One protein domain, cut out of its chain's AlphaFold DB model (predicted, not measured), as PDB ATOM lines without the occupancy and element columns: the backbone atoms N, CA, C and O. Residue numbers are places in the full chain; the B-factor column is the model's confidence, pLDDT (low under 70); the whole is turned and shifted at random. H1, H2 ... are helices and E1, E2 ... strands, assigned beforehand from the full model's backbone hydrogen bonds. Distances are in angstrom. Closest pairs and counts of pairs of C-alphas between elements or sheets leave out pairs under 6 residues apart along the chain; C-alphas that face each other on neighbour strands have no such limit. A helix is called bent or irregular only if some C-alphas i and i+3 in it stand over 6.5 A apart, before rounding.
ATOM      1  N   ILE A  12      22.516  -8.041  18.896       97.62
ATOM      2  CA  ILE A  12      22.774  -6.842  18.092       97.62
ATOM      3  C   ILE A  12      24.192  -6.364  18.392       97.62
ATOM      4  O   ILE A  12      24.550  -6.184  19.554       97.62
ATOM      5  N   TYR A  13      24.988  -6.116  17.358       97.75
ATOM      6  CA  TYR A  13      26.277  -5.438  17.460       97.75
ATOM      7  C   TYR A  13      26.181  -4.062  16.814       97.75
ATOM      8  O   TYR A  13      25.955  -3.959  15.612       97.75
ATOM      9  N   SER A  14      26.396  -3.007  17.591       97.88
ATOM     10  CA  SER A  14      26.590  -1.661  17.052       97.88
ATOM     11  C   SER A  14      28.051  -1.477  16.647       97.88
ATOM     12  O   SER A  14      28.959  -1.892  17.370       97.88
ATOM     13  N   GLN A  15      28.293  -0.862  15.495       96.75
ATOM     14  CA  GLN A  15      29.630  -0.516  15.018       96.75
ATOM     15  C   GLN A  15      29.865   0.990  15.141       96.75
ATOM     16  O   GLN A  15      28.924   1.763  15.321       96.75
ATOM     17  N   ALA A  16      31.133   1.403  15.068       95.44
ATOM     18  CA  ALA A  16      31.490   2.811  15.172       95.44
ATOM     19  C   ALA A  16      30.816   3.615  14.043       95.44
ATOM     20  O   ALA A  16      30.993   3.261  12.873       95.44
ATOM     21  N   PRO A  17      30.065   4.679  14.369       96.81
ATOM     22  CA  PRO A  17      29.451   5.519  13.355       96.81
ATOM     23  C   PRO A  17      30.493   6.380  12.642       96.81
ATOM     24  O   PRO A  17      31.555   6.688  13.190       96.81
ATOM     25  N   TYR A  18      30.176   6.790  11.420       95.25
ATOM     26  CA  TYR A  18      31.066   7.598  10.593       95.25
ATOM     27  C   TYR A  18      30.289   8.565   9.704       95.25
ATOM     28  O   TYR A  18      29.118   8.356   9.395       95.25
ATOM     29  N   TRP A  19      30.963   9.638   9.300       93.44
ATOM     30  CA  TRP A  19      30.419  10.630   8.381       93.44
ATOM     31  C   TRP A  19      30.756  10.282   6.933       93.44
ATOM     32  O   TRP A  19      31.883   9.893   6.626       93.44
ATOM     33  N   GLU A  20      29.797  10.501   6.042       92.62
ATOM     34  CA  GLU A  20      29.975  10.519   4.596       92.62
ATOM     35  C   GLU A  20      29.265  11.761   4.039       92.62
ATOM     36  O   GLU A  20      28.039  11.818   3.948       92.62
ATOM     37  N   ASN A  21      30.036  12.793   3.686       89.12
ATOM     38  CA  ASN A  21      29.511  14.118   3.329       89.12
ATOM     39  C   ASN A  21      28.607  14.691   4.445       89.12
ATOM     40  O   ASN A  21      29.063  14.864   5.573       89.12
ATOM     41  N   TYR A  22      27.335  14.967   4.140       91.38
ATOM     42  CA  TYR A  22      26.331  15.499   5.074       91.38
ATOM     43  C   TYR A  22      25.513  14.402   5.776       91.38
ATOM     44  O   TYR A  22      24.506  14.697   6.416       91.38
ATOM     45  N   ARG A  23      25.921  13.137   5.641       93.75
ATOM     46  CA  ARG A  23      25.245  11.982   6.230       93.75
ATOM     47  C   ARG A  23      26.083  11.395   7.353       93.75
ATOM     48  O   ARG A  23      27.259  11.091   7.162       93.75
ATOM     49  N   LEU A  24      25.462  11.180   8.503       95.62
ATOM     50  CA  LEU A  24      26.020  10.386   9.591       95.62
ATOM     51  C   LEU A  24      25.436   8.972   9.525       95.62
ATOM     52  O   LEU A  24      24.217   8.792   9.495       95.62
ATOM     53  N   ILE A  25      26.313   7.974   9.480       97.06
ATOM     54  CA  ILE A  25      25.972   6.571   9.245       97.06
ATOM     55  C   ILE A  25      26.249   5.755  10.504       97.06
ATOM     56  O   ILE A  25      27.350   5.795  11.050       97.06
ATOM     57  N   PHE A  26      25.255   4.975  10.925       97.94
ATOM     58  CA  PHE A  26      25.309   4.053  12.055       97.94
ATOM     59  C   PHE A  26      25.127   2.612  11.562       97.94
ATOM     60  O   PHE A  26      24.001   2.215  11.246       97.94
ATOM     61  N   PRO A  27      26.206   1.818  11.483       98.25
ATOM     62  CA  PRO A  27      26.113   0.415  11.101       98.25
ATOM     63  C   PRO A  27      25.789  -0.481  12.299       98.25
ATOM     64  O   PRO A  27      26.350  -0.337  13.392       98.25
ATOM     65  N   PHE A  28      24.942  -1.474  12.060       98.12
ATOM     66  CA  PHE A  28      24.576  -2.519  13.004       98.12
ATOM     67  C   PHE A  28      24.672  -3.891  12.333       98.12
ATOM     68  O   PHE A  28      24.402  -4.047  11.145       98.12
ATOM     69  N   LEU A  29      25.040  -4.905  13.110       97.75
ATOM     70  CA  LEU A  29      24.943  -6.308  12.723       97.75
ATOM     71  C   LEU A  29      23.950  -6.992  13.664       97.75
ATOM     72  O   LEU A  29      24.226  -7.140  14.855       97.75
ATOM     73  N   VAL A  30      22.798  -7.384  13.133       96.50
ATOM     74  CA  VAL A  30      21.748  -8.102  13.862       96.50
ATOM     75  C   VAL A  30      21.815  -9.567  13.448       96.50
ATOM     76  O   VAL A  30      21.416  -9.926  12.343       96.50
ATOM     77  N   ASP A  31      22.379 -10.414  14.307       93.12
ATOM     78  CA  ASP A  31      22.834 -11.764  13.952       93.12
ATOM     79  C   ASP A  31      23.712 -11.774  12.678       93.12
ATOM     80  O   ASP A  31      24.903 -11.476  12.756       93.12
ATOM     81  N   ASN A  32      23.141 -12.086  11.507       91.94
ATOM     82  CA  ASN A  32      23.838 -12.101  10.209       91.94
ATOM     83  C   ASN A  32      23.400 -10.972   9.259       91.94
ATOM     84  O   ASN A  32      23.869 -10.907   8.122       91.94
ATOM     85  N   TRP A  33      22.479 -10.114   9.690       95.69
ATOM     86  CA  TRP A  33      21.909  -9.046   8.882       95.69
ATOM     87  C   TRP A  33      22.636  -7.725   9.132       95.69
ATOM     88  O   TRP A  33      22.746  -7.275  10.274       95.69
ATOM     89  N   GLN A  34      23.154  -7.115   8.064       97.25
ATOM     90  CA  GLN A  34      23.743  -5.781   8.123       97.25
ATOM     91  C   GLN A  34      22.652  -4.734   7.967       97.25
ATOM     92  O   GLN A  34      22.014  -4.651   6.924       97.25
ATOM     93  N   HIS A  35      22.494  -3.920   9.000       96.94
ATOM     94  CA  HIS A  35      21.526  -2.844   9.051       96.94
ATOM     95  C   HIS A  35      22.240  -1.502   9.149       96.94
ATOM     96  O   HIS A  35      23.215  -1.366   9.889       96.94
ATOM     97  N   PHE A  36      21.738  -0.499   8.441       97.31
ATOM     98  CA  PHE A  36      22.299   0.845   8.464       97.31
ATOM     99  C   PHE A  36      21.223   1.859   8.812       97.31
ATOM    100  O   PHE A  36      20.121   1.833   8.262       97.31
ATOM    101  N   TYR A  37      21.574   2.776   9.705       95.94
ATOM    102  CA  TYR A  37      20.746   3.906  10.081       95.94
ATOM    103  C   TYR A  37      21.446   5.213   9.733       95.94
ATOM    104  O   TYR A  37      22.634   5.388  10.001       95.94
ATOM    105  N   TYR A  38      20.709   6.113   9.096       95.06
ATOM    106  CA  TYR A  38      21.224   7.319   8.473       95.06
ATOM    107  C   TYR A  38      20.586   8.553   9.090       95.06
ATOM    108  O   TYR A  38      19.368   8.601   9.263       95.06
ATOM    109  N   ILE A  39      21.417   9.554   9.380       94.69
ATOM    110  CA  ILE A  39      20.993  10.910   9.719       94.69
ATOM    111  C   ILE A  39      21.526  11.850   8.640       94.69
ATOM    112  O   ILE A  39      22.736  12.048   8.525       94.69
ATOM    113  N   ASP A  40      20.617  12.421   7.865       93.25
ATOM    114  CA  ASP A  40      20.896  13.344   6.777       93.25
ATOM    115  C   ASP A  40      20.726  14.783   7.247       93.25
ATOM    116  O   ASP A  40      19.631  15.223   7.615       93.25
ATOM    117  N   PHE A  41      21.834  15.518   7.213       93.62
ATOM    118  CA  PHE A  41      21.880  16.946   7.476       93.62
ATOM    119  C   PHE A  41      21.765  17.726   6.158       93.62
ATOM    120  O   PHE A  41      22.204  17.251   5.105       93.62
ATOM    121  N   PRO A  42      21.187  18.939   6.172       91.19
ATOM    122  CA  PRO A  42      21.095  19.751   4.968       91.19
ATOM    123  C   PRO A  42      22.504  20.172   4.506       91.19
ATOM    124  O   PRO A  42      23.356  20.410   5.356       91.19
ATOM    125  N   PRO A  43      22.764  20.381   3.198       85.25
ATOM    126  CA  PRO A  43      24.108  20.705   2.687       85.25
ATOM    127  C   PRO A  43      24.776  21.948   3.295       85.25
ATOM    128  O   PRO A  43      25.990  22.090   3.272       85.25
ATOM    129  N   LYS A  44      23.974  22.867   3.839       85.31
ATOM    130  CA  LYS A  44      24.432  24.055   4.578       85.31
ATOM    131  C   LYS A  44      25.039  23.732   5.953       85.31
ATOM    132  O   LYS A  44      25.658  24.593   6.566       85.31
ATOM    133  N   PHE A  45      24.827  22.517   6.458       85.88
ATOM    134  CA  PHE A  45      25.443  22.016   7.676       85.88
ATOM    135  C   PHE A  45      26.886  21.608   7.365       85.88
ATOM    136  O   PHE A  45      27.175  20.473   6.992       85.88
ATOM    137  N   GLU A  46      27.807  22.559   7.480       73.81
ATOM    138  CA  GLU A  46      29.234  22.259   7.400       73.81
ATOM    139  C   GLU A  46      29.657  21.595   8.710       73.81
ATOM    140  O   GLU A  46      29.750  22.272   9.734       73.81
ATOM    141  N   ASN A  47      29.891  20.281   8.701       69.94
ATOM    142  CA  ASN A  47      30.369  19.548   9.874       69.94
ATOM    143  C   ASN A  47      31.818  19.955  10.209       69.94
ATOM    144  O   ASN A  47      32.784  19.282   9.851       69.94
ATOM    145  N   THR A  48      31.957  21.124  10.824       68.56
ATOM    146  CA  THR A  48      33.225  21.791  11.145       68.56
ATOM    147  C   THR A  48      33.780  21.354  12.495       68.56
ATOM    148  O   THR A  48      34.977  21.482  12.739       68.56
ATOM    149  N   GLU A  49      32.927  20.785  13.345       66.62
ATOM    150  CA  GLU A  49      33.261  20.349  14.694       66.62
ATOM    151  C   GLU A  49      33.336  18.825  14.790       66.62
ATOM    152  O   GLU A  49      32.582  18.082  14.161       66.62
ATOM    153  N   LYS A  50      34.236  18.325  15.640       79.62
ATOM    154  CA  LYS A  50      34.293  16.890  15.924       79.62
ATOM    155  C   LYS A  50      33.017  16.476  16.656       79.62
ATOM    156  O   LYS A  50      32.760  16.938  17.765       79.62
ATOM    157  N   THR A  51      32.252  15.542  16.094       84.56
ATOM    158  CA  THR A  51      31.116  14.962  16.819       84.56
ATOM    159  C   THR A  51      31.614  14.108  17.986       84.56
ATOM    160  O   THR A  51      32.467  13.232  17.825       84.56
ATOM    161  N   TYR A  52      31.086  14.372  19.178       91.25
ATOM    162  CA  TYR A  52      31.532  13.734  20.413       91.25
ATOM    163  C   TYR A  52      30.963  12.308  20.527       91.25
ATOM    164  O   TYR A  52      29.758  12.134  20.328       91.25
ATOM    165  N   PRO A  53      31.770  11.288  20.891       92.44
ATOM    166  CA  PRO A  53      31.294   9.913  21.076       92.44
ATOM    167  C   PRO A  53      30.085   9.805  22.007       92.44
ATOM    168  O   PRO A  53      29.157   9.055  21.722       92.44
ATOM    169  N   SER A  54      30.057  10.614  23.066       92.62
ATOM    170  CA  SER A  54      28.948  10.702  24.016       92.62
ATOM    171  C   SER A  54      27.622  11.203  23.421       92.62
ATOM    172  O   SER A  54      26.567  10.956  23.995       92.62
ATOM    173  N   ILE A  55      27.659  11.917  22.290       95.12
ATOM    174  CA  ILE A  55      26.462  12.313  21.529       95.12
ATOM    175  C   ILE A  55      26.103  11.220  20.523       95.12
ATOM    176  O   ILE A  55      24.947  10.814  20.428       95.12
ATOM    177  N   LEU A  56      27.111  10.703  19.811       95.69
ATOM    178  CA  LEU A  56      26.942   9.637  18.823       95.69
ATOM    179  C   LEU A  56      26.292   8.396  19.436       95.69
ATOM    180  O   LEU A  56      25.415   7.797  18.816       95.69
ATOM    181  N   ILE A  57      26.679   8.026  20.660       96.06
ATOM    182  CA  ILE A  57      26.084   6.868  21.320       96.06
ATOM    183  C   ILE A  57      24.589   7.065  21.541       96.06
ATOM    184  O   ILE A  57      23.828   6.144  21.288       96.06
ATOM    185  N   GLY A  58      24.136   8.260  21.910       95.75
ATOM    186  CA  GLY A  58      22.719   8.501  22.142       95.75
ATOM    187  C   GLY A  58      21.852   8.344  20.893       95.75
ATOM    188  O   GLY A  58      20.762   7.779  20.972       95.75
ATOM    189  N   ILE A  59      22.370   8.741  19.727       96.00
ATOM    190  CA  ILE A  59      21.709   8.505  18.432       96.00
ATOM    191  C   ILE A  59      21.695   7.005  18.106       96.00
ATOM    192  O   ILE A  59      20.656   6.456  17.742       96.00
ATOM    193  N   ALA A  60      22.823   6.311  18.300       96.88
ATOM    194  CA  ALA A  60      22.895   4.865  18.098       96.88
ATOM    195  C   ALA A  60      21.929   4.105  19.025       96.88
ATOM    196  O   ALA A  60      21.294   3.142  18.598       96.88
ATOM    197  N   MET A  61      21.791   4.550  20.277       96.44
ATOM    198  CA  MET A  61      20.895   3.961  21.267       96.44
ATOM    199  C   MET A  61      19.427   4.090  20.861       96.44
ATOM    200  O   MET A  61      18.684   3.129  21.033       96.44
ATOM    201  N   ALA A  62      19.015   5.203  20.248       93.31
ATOM    202  CA  ALA A  62      17.656   5.336  19.726       93.31
ATOM    203  C   ALA A  62      17.334   4.270  18.662       93.31
ATOM    204  O   ALA A  62      16.272   3.649  18.704       93.31
ATOM    205  N   GLU A  63      18.264   3.984  17.748       94.69
ATOM    206  CA  GLU A  63      18.068   2.905  16.775       94.69
ATOM    207  C   GLU A  63      18.138   1.515  17.423       94.69
ATOM    208  O   GLU A  63      17.338   0.639  17.097       94.69
ATOM    209  N   ILE A  64      19.037   1.312  18.392       95.94
ATOM    210  CA  ILE A  64      19.099   0.076  19.187       95.94
ATOM    211  C   ILE A  64      17.761  -0.194  19.872       95.94
ATOM    212  O   ILE A  64      17.312  -1.337  19.876       95.94
ATOM    213  N   TYR A  65      17.114   0.827  20.434       93.75
ATOM    214  CA  TYR A  65      15.811   0.697  21.081       93.75
ATOM    215  C   TYR A  65      14.760   0.193  20.100       93.75
ATOM    216  O   TYR A  65      14.082  -0.793  20.395       93.75
ATOM    217  N   ARG A  66      14.702   0.789  18.905       91.06
ATOM    218  CA  ARG A  66      13.807   0.353  17.829       91.06
ATOM    219  C   ARG A  66      14.089  -1.089  17.397       91.06
ATOM    220  O   ARG A  66      13.169  -1.894  17.290       91.06
ATOM    221  N   LEU A  67      15.354  -1.460  17.202       93.62
ATOM    222  CA  LEU A  67      15.722  -2.838  16.856       93.62
ATOM    223  C   LEU A  67      15.373  -3.826  17.977       93.62
ATOM    224  O   LEU A  67      14.880  -4.920  17.706       93.62
ATOM    225  N   CYS A  68      15.577  -3.446  19.238       93.25
ATOM    226  CA  CYS A  68      15.199  -4.255  20.392       93.25
ATOM    227  C   CYS A  68      13.687  -4.444  20.489       93.25
ATOM    228  O   CYS A  68      13.222  -5.538  20.809       93.25
ATOM    229  N   GLU A  69      12.918  -3.407  20.167       90.06
ATOM    230  CA  GLU A  69      11.472  -3.499  20.048       90.06
ATOM    231  C   GLU A  69      11.062  -4.506  18.967       90.06
ATOM    232  O   GLU A  69      10.152  -5.300  19.177       90.06
ATOM    233  N   ILE A  70      11.749  -4.520  17.828       89.75
ATOM    234  CA  ILE A  70      11.370  -5.338  16.672       89.75
ATOM    235  C   ILE A  70      11.808  -6.801  16.827       89.75
ATOM    236  O   ILE A  70      10.998  -7.700  16.601       89.75
ATOM    237  N   CYS A  71      13.068  -7.046  17.209       89.69
ATOM    238  CA  CYS A  71      13.664  -8.388  17.215       89.69
ATOM    239  C   CYS A  71      14.068  -8.915  18.599       89.69
ATOM    240  O   CYS A  71      14.423 -10.080  18.714       89.69
ATOM    241  N   THR A  72      14.002  -8.106  19.661       88.31
ATOM    242  CA  THR A  72      14.136  -8.564  21.068       88.31
ATOM    243  C   THR A  72      15.345  -9.470  21.329       88.31
ATOM    244  O   THR A  72      15.194 -10.646  21.679       88.31
ATOM    245  N   PRO A  73      16.562  -8.937  21.163       92.75
ATOM    246  CA  PRO A  73      17.771  -9.666  21.505       92.75
ATOM    247  C   PRO A  73      17.876  -9.870  23.015       92.75
ATOM    248  O   PRO A  73      17.381  -9.066  23.805       92.75
ATOM    249  N   GLN A  74      18.612 -10.898  23.434       89.25
ATOM    250  CA  GLN A  74      19.026 -11.010  24.837       89.25
ATOM    251  C   GLN A  74      20.144 -10.014  25.168       89.25
ATOM    252  O   GLN A  74      20.191  -9.461  26.267       89.25
ATOM    253  N   ILE A  75      21.052  -9.790  24.213       94.56
ATOM    254  CA  ILE A  75      22.262  -8.989  24.406       94.56
ATOM    255  C   ILE A  75      22.418  -7.995  23.254       94.56
ATOM    256  O   ILE A  75      22.331  -8.358  22.080       94.56
ATOM    257  N   VAL A  76      22.731  -6.750  23.597       97.69
ATOM    258  CA  VAL A  76      23.209  -5.722  22.669       97.69
ATOM    259  C   VAL A  76      24.650  -5.389  23.020       97.69
ATOM    260  O   VAL A  76      24.955  -5.109  24.175       97.69
ATOM    261  N   LYS A  77      25.543  -5.391  22.034       97.62
ATOM    262  CA  LYS A  77      26.964  -5.083  22.208       97.62
ATOM    263  C   LYS A  77      27.324  -3.789  21.500       97.62
ATOM    264  O   LYS A  77      27.110  -3.651  20.296       97.62
ATOM    265  N   VAL A  78      27.944  -2.876  22.237       97.19
ATOM    266  CA  VAL A  78      28.405  -1.571  21.750       97.19
ATOM    267  C   VAL A  78      29.922  -1.450  21.979       97.19
ATOM    268  O   VAL A  78      30.374  -0.691  22.834       97.19
ATOM    269  N   PRO A  79      30.749  -2.225  21.252       94.69
ATOM    270  CA  PRO A  79      32.186  -2.322  21.518       94.69
ATOM    271  C   PRO A  79      32.968  -1.034  21.224       94.69
ATOM    272  O   PRO A  79      34.059  -0.845  21.761       94.69
ATOM    273  N   TRP A  80      32.441  -0.159  20.367       94.12
ATOM    274  CA  TRP A  80      33.109   1.076  19.949       94.12
ATOM    275  C   TRP A  80      32.987   2.212  20.970       94.12
ATOM    276  O   TRP A  80      33.747   3.176  20.896       94.12
ATOM    277  N   TYR A  81      32.054   2.103  21.917       94.06
ATOM    278  CA  TYR A  81      31.856   3.090  22.967       94.06
ATOM    279  C   TYR A  81      32.253   2.495  24.315       94.06
ATOM    280  O   TYR A  81      31.893   1.365  24.650       94.06
ATOM    281  N   SER A  82      33.020   3.266  25.080       91.81
ATOM    282  CA  SER A  82      33.397   2.907  26.444       91.81
ATOM    283  C   SER A  82      32.799   3.906  27.412       91.81
ATOM    284  O   SER A  82      32.749   5.093  27.108       91.81
ATOM    285  N   CYS A  83      32.369   3.443  28.579       91.56
ATOM    286  CA  CYS A  83      31.811   4.316  29.601       91.56
ATOM    287  C   CYS A  83      31.976   3.731  31.006       91.56
ATOM    288  O   CYS A  83      32.373   2.580  31.197       91.56
ATOM    289  N   LEU A  84      31.718   4.572  32.007       91.62
ATOM    290  CA  LEU A  84      31.727   4.173  33.411       91.62
ATOM    291  C   LEU A  84      30.442   3.419  33.763       91.62
ATOM    292  O   LEU A  84      29.405   3.619  33.134       91.62
ATOM    293  N   GLN A  85      30.484   2.623  34.835       92.06
ATOM    294  CA  GLN A  85      29.350   1.793  35.259       92.06
ATOM    295  C   GLN A  85      28.038   2.577  35.406       92.06
ATOM    296  O   GLN A  85      26.996   2.102  34.975       92.06
ATOM    297  N   TRP A  86      28.084   3.803  35.936       94.06
ATOM    298  CA  TRP A  86      26.879   4.618  36.105       94.06
ATOM    299  C   TRP A  86      26.179   4.943  34.775       94.06
ATOM    300  O   TRP A  86      24.963   5.096  34.752       94.06
ATOM    301  N   GLU A  87      26.936   5.076  33.682       94.56
ATOM    302  CA  GLU A  87      26.399   5.355  32.349       94.56
ATOM    303  C   GLU A  87      25.829   4.072  31.735       94.56
ATOM    304  O   GLU A  87      24.765   4.107  31.126       94.56
ATOM    305  N   ILE A  88      26.472   2.924  31.976       94.25
ATOM    306  CA  ILE A  88      25.935   1.602  31.614       94.25
ATOM    307  C   ILE A  88      24.578   1.372  32.289       94.25
ATOM    308  O   ILE A  88      23.621   0.962  31.630       94.25
ATOM    309  N   ASP A  89      24.491   1.651  33.591       95.06
ATOM    310  CA  ASP A  89      23.258   1.520  34.369       95.06
ATOM    311  C   ASP A  89      22.179   2.470  33.835       95.06
ATOM    312  O   ASP A  89      21.024   2.074  33.676       95.06
ATOM    313  N   TRP A  90      22.567   3.700  33.478       95.75
ATOM    314  CA  TRP A  90      21.668   4.674  32.867       95.75
ATOM    315  C   TRP A  90      21.106   4.162  31.534       95.75
ATOM    316  O   TRP A  90      19.894   4.163  31.355       95.75
ATOM    317  N   TRP A  91      21.929   3.658  30.614       95.81
ATOM    318  CA  TRP A  91      21.439   3.143  29.326       95.81
ATOM    319  C   TRP A  91      20.539   1.906  29.477       95.81
ATOM    320  O   TRP A  91      19.534   1.786  28.778       95.81
ATOM    321  N   ASN A  92      20.851   1.004  30.415       95.00
ATOM    322  CA  ASN A  92      20.019  -0.178  30.686       95.00
ATOM    323  C   ASN A  92      18.685   0.170  31.368       95.00
ATOM    324  O   ASN A  92      17.684  -0.514  31.164       95.00
ATOM    325  N   GLU A  93      18.637   1.236  32.162       93.31
ATOM    326  CA  GLU A  93      17.370   1.763  32.663       93.31
ATOM    327  C   GLU A  93      16.597   2.495  31.554       93.31
ATOM    328  O   GLU A  93      15.388   2.339  31.436       93.31
ATOM    329  N   ASP A  94      17.276   3.249  30.695       93.44
ATOM    330  CA  ASP A  94      16.636   4.040  29.642       93.44
ATOM    331  C   ASP A  94      15.907   3.159  28.610       93.44
ATOM    332  O   ASP A  94      14.742   3.403  28.287       93.44
ATOM    333  N   ILE A  95      16.521   2.043  28.191       92.19
ATOM    334  CA  ILE A  95      15.845   1.055  27.332       92.19
ATOM    335  C   ILE A  95      14.643   0.399  28.025       92.19
ATOM    336  O   ILE A  95      13.643   0.101  27.371       92.19
ATOM    337  N   TYR A  96      14.695   0.206  29.350       91.06
ATOM    338  CA  TYR A  96      13.550  -0.289  30.115       91.06
ATOM    339  C   TYR A  96      12.382   0.703  30.044       91.06
ATOM    340  O   TYR A  96      11.253   0.293  29.758       91.06
ATOM    341  N   TRP A  97      12.650   2.000  30.242       89.06
ATOM    342  CA  TRP A  97      11.633   3.054  30.158       89.06
ATOM    343  C   TRP A  97      10.961   3.088  28.784       89.06
ATOM    344  O   TRP A  97       9.758   3.339  28.713       89.06
ATOM    345  N   TYR A  98      11.711   2.802  27.718       89.06
ATOM    346  CA  TYR A  98      11.189   2.718  26.357       89.06
ATOM    347  C   TYR A  98      10.380   1.428  26.104       89.06
ATOM    348  O   TYR A  98       9.244   1.488  25.636       89.06
ATOM    349  N   LEU A  99      10.906   0.248  26.461       89.56
ATOM    350  CA  LEU A  99      10.284  -1.042  26.117       89.56
ATOM    351  C   LEU A  99       9.135  -1.474  27.044       89.56
ATOM    352  O   LEU A  99       8.383  -2.388  26.692       89.56
ATOM    353  N   GLN A 100       8.951  -0.854  28.215       88.50
ATOM    354  CA  GLN A 100       7.956  -1.297  29.207       88.50
ATOM    355  C   GLN A 100       6.522  -1.416  28.654       88.50
ATOM    356  O   GLN A 100       5.792  -2.345  29.012       88.50
ATOM    357  N   GLN A 101       6.120  -0.524  27.737       85.06
ATOM    358  CA  GLN A 101       4.810  -0.573  27.080       85.06
ATOM    359  C   GLN A 101       4.652  -1.834  26.238       85.06
ATOM    360  O   GLN A 101       3.637  -2.525  26.349       85.06
ATOM    361  N   LYS A 102       5.657  -2.155  25.420       85.50
ATOM    362  CA  LYS A 102       5.662  -3.371  24.609       85.50
ATOM    363  C   LYS A 102       5.555  -4.610  25.490       85.50
ATOM    364  O   LYS A 102       4.725  -5.472  25.217       85.50
ATOM    365  N   PHE A 103       6.330  -4.677  26.574       88.06
ATOM    366  CA  PHE A 103       6.304  -5.820  27.493       88.06
ATOM    367  C   PHE A 103       4.907  -6.035  28.084       88.06
ATOM    368  O   PHE A 103       4.410  -7.162  28.118       88.06
ATOM    369  N   TYR A 104       4.226  -4.951  28.457       87.44
ATOM    370  CA  TYR A 104       2.841  -5.012  28.913       87.44
ATOM    371  C   TYR A 104       1.851  -5.438  27.817       87.44
ATOM    372  O   TYR A 104       0.969  -6.263  28.081       87.44
ATOM    373  N   LEU A 105       1.949  -4.871  26.612       85.06
ATOM    374  CA  LEU A 105       0.995  -5.115  25.525       85.06
ATOM    375  C   LEU A 105       1.153  -6.516  24.920       85.06
ATOM    376  O   LEU A 105       0.152  -7.185  24.668       85.06
ATOM    377  N   GLU A 106       2.390  -6.985  24.754       84.88
ATOM    378  CA  GLU A 106       2.723  -8.309  24.210       84.88
ATOM    379  C   GLU A 106       2.825  -9.406  25.284       84.88
ATOM    380  O   GLU A 106       3.058 -10.571  24.962       84.88
ATOM    381  N   LYS A 107       2.594  -9.053  26.557       86.12
ATOM    382  CA  LYS A 107       2.583  -9.961  27.716       86.12
ATOM    383  C   LYS A 107       3.895 -10.731  27.895       86.12
ATOM    384  O   LYS A 107       3.896 -11.947  28.099       86.12
ATOM    385  N   TRP A 108       5.017 -10.024  27.812       85.25
ATOM    386  CA  TRP A 108       6.344 -10.605  27.999       85.25
ATOM    387  C   TRP A 108       6.829 -10.532  29.430       85.25
ATOM    388  O   TRP A 108       6.619  -9.549  30.125       85.25
ATOM    389  N   ASN A 109       7.568 -11.553  29.841       88.38
ATOM    390  CA  ASN A 109       8.249 -11.528  31.122       88.38
ATOM    391  C   ASN A 109       9.474 -10.606  31.080       88.38
ATOM    392  O   ASN A 109      10.176 -10.525  30.069       88.38
ATOM    393  N   TRP A 110       9.751  -9.949  32.207       89.56
ATOM    394  CA  TRP A 110      10.858  -8.999  32.341       89.56
ATOM    395  C   TRP A 110      12.264  -9.608  32.175       89.56
ATOM    396  O   TRP A 110      13.202  -8.856  31.937       89.56
ATOM    397  N   ASP A 111      12.435 -10.933  32.251       88.12
ATOM    398  CA  ASP A 111      13.713 -11.615  31.964       88.12
ATOM    399  C   ASP A 111      14.134 -11.514  30.490       88.12
ATOM    400  O   ASP A 111      15.300 -11.719  30.170       88.12
ATOM    401  N   LYS A 112      13.204 -11.143  29.601       88.38
ATOM    402  CA  LYS A 112      13.485 -10.854  28.189       88.38
ATOM    403  C   LYS A 112      14.014  -9.441  27.938       88.38
ATOM    404  O   LYS A 112      14.232  -9.093  26.782       88.38
ATOM    405  N   MET A 113      14.144  -8.602  28.970       92.31
ATOM    406  CA  MET A 113      14.658  -7.241  28.805       92.31
ATOM    407  C   MET A 113      16.088  -7.299  28.244       92.31
ATOM    408  O   MET A 113      16.943  -7.917  28.884       92.31
ATOM    409  N   PRO A 114      16.363  -6.685  27.078       93.94
ATOM    410  CA  PRO A 114      17.697  -6.702  26.498       93.94
ATOM    411  C   PRO A 114      18.710  -6.060  27.439       93.94
ATOM    412  O   PRO A 114      18.453  -5.003  28.019       93.94
ATOM    413  N   ARG A 115      19.885  -6.678  27.557       95.12
ATOM    414  CA  ARG A 115      21.016  -6.099  28.283       95.12
ATOM    415  C   ARG A 115      21.969  -5.427  27.308       95.12
ATOM    416  O   ARG A 115      22.440  -6.066  26.367       95.12
ATOM    417  N   ILE A 116      22.288  -4.163  27.562       96.31
ATOM    418  CA  ILE A 116      23.259  -3.411  26.768       96.31
ATOM    419  C   ILE A 116      24.633  -3.520  27.428       96.31
ATOM    420  O   ILE A 116      24.806  -3.184  28.603       96.31
ATOM    421  N   GLU A 117      25.605  -3.989  26.655       95.94
ATOM    422  CA  GLU A 117      26.988  -4.198  27.063       95.94
ATOM    423  C   GLU A 117      27.912  -3.246  26.299       95.94
ATOM    424  O   GLU A 117      27.966  -3.244  25.067       95.94
ATOM    425  N   PHE A 118      28.663  -2.450  27.056       94.62
ATOM    426  CA  PHE A 118      29.650  -1.498  26.554       94.62
ATOM    427  C   PHE A 118      31.068  -1.999  26.824       94.62
ATOM    428  O   PHE A 118      31.289  -2.848  27.691       94.62
ATOM    429  N   SER A 119      32.046  -1.431  26.123       86.81
ATOM    430  CA  SER A 119      33.456  -1.651  26.450       86.81
ATOM    431  C   SER A 119      33.814  -0.975  27.783       86.81
ATOM    432  O   SER A 119      33.481   0.181  28.031       86.81
ATOM    433  N   SER A 120      34.520  -1.684  28.665       68.62
ATOM    434  CA  SER A 120      34.860  -1.210  30.013       68.62
ATOM    435  C   SER A 120      36.298  -0.692  30.107       68.62
ATOM    436  O   SER A 120      37.093  -1.204  30.882       68.62
TER     437      SER A 120
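Overview. This is residues 12 to 120 of the 317 residues of an uncharacterized protein of Okeania sp. SIO3C4 (UniProt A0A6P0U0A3). A strongly twisted, branched sheet of six strands curls round helix H1, the core, while helix H2 packs beside edge strand E6 and partly against H1. Residues 41 to 52 loop far from the core. The printed part has 109 residues, with E1 E2 E3 E4 H1 E5 H2 E6 along it; the class is mixed, helices and strands, and the sheet is mixed too. It is compact, with a radius of gyration of the C-alphas of 14.9 A, but elongated, spanning 46 by 27 by 25 A.

Arrangement. Start at E1, residues 12 to 14: on one side is antiparallel E3, residues 23 to 30 (N 13 to O 29, 2.8 A), on the other parallel E5, residues 75 to 82 (N 77 to O 12, 2.8 A). E2, residues 18 to 20, forms a hairpin with E3 (N 20 to O 23, 2.8 A), and E3 another with E4, residues 33 to 40 (N 26 to O 37, 2.8 A): a meander, each strand the antiparallel neighbour of the one before. H1, residues 53 to 71, is on the sheet; the C-alphas of Phe 26 and Ala 60, the closest of E3 and H1, are 6.6 A apart. E5, H2, residues 85 to 106, and E6, residues 115 to 119, form a strand-helix-strand unit, two parallel neighbour strands with a helix between, its crossover right-handed (N 117 to O 76, 2.8 A). H2 is on the sheet, closest to E6 at the C-alphas of Asn 92 and Ile 116, 6.0 A. Its residues 95 to 102 alone touch H1, at residues 65 to 69 alone, the closest C-alphas being Tyr 65 and Ile 95, 6.3 A, a shallow tilt of 27 degrees, the same way. O i to N i+4 pairs are within hydrogen-bond range in 14 of 15 for H1 and 15 of 18 for H2.

Along the chain. Find C-alpha 12 at (22.774, -6.842, 18.092), where E1 begins, 6.5 A long; E2 is 6.8 A, E3 21.8 A and E4 22.5 A. H1 runs 25.7 A from C-alpha 53 at (31.294, 9.913, 21.076), with a kink of 26 degrees near residue 60. E5, 16.4 A, bends by 75 degrees at residue 79. H2, 30.5 A, is irregular, C-alphas 98 and 101 being 7.2 A apart, with a kink of 44 degrees near residue 99. E6, 13.3 A, ends at C-alpha 119, (33.456, -1.651, 26.450).

Size, cuts and confidence. Look to Lys 44 and Asn 109 for the farthest C-alphas, 47.3 A apart. The printed part has no cut, and its long link is E4 to H1. Mean pLDDT of the printed part is 91.7; residues 47 to 49 and 120 are under 70.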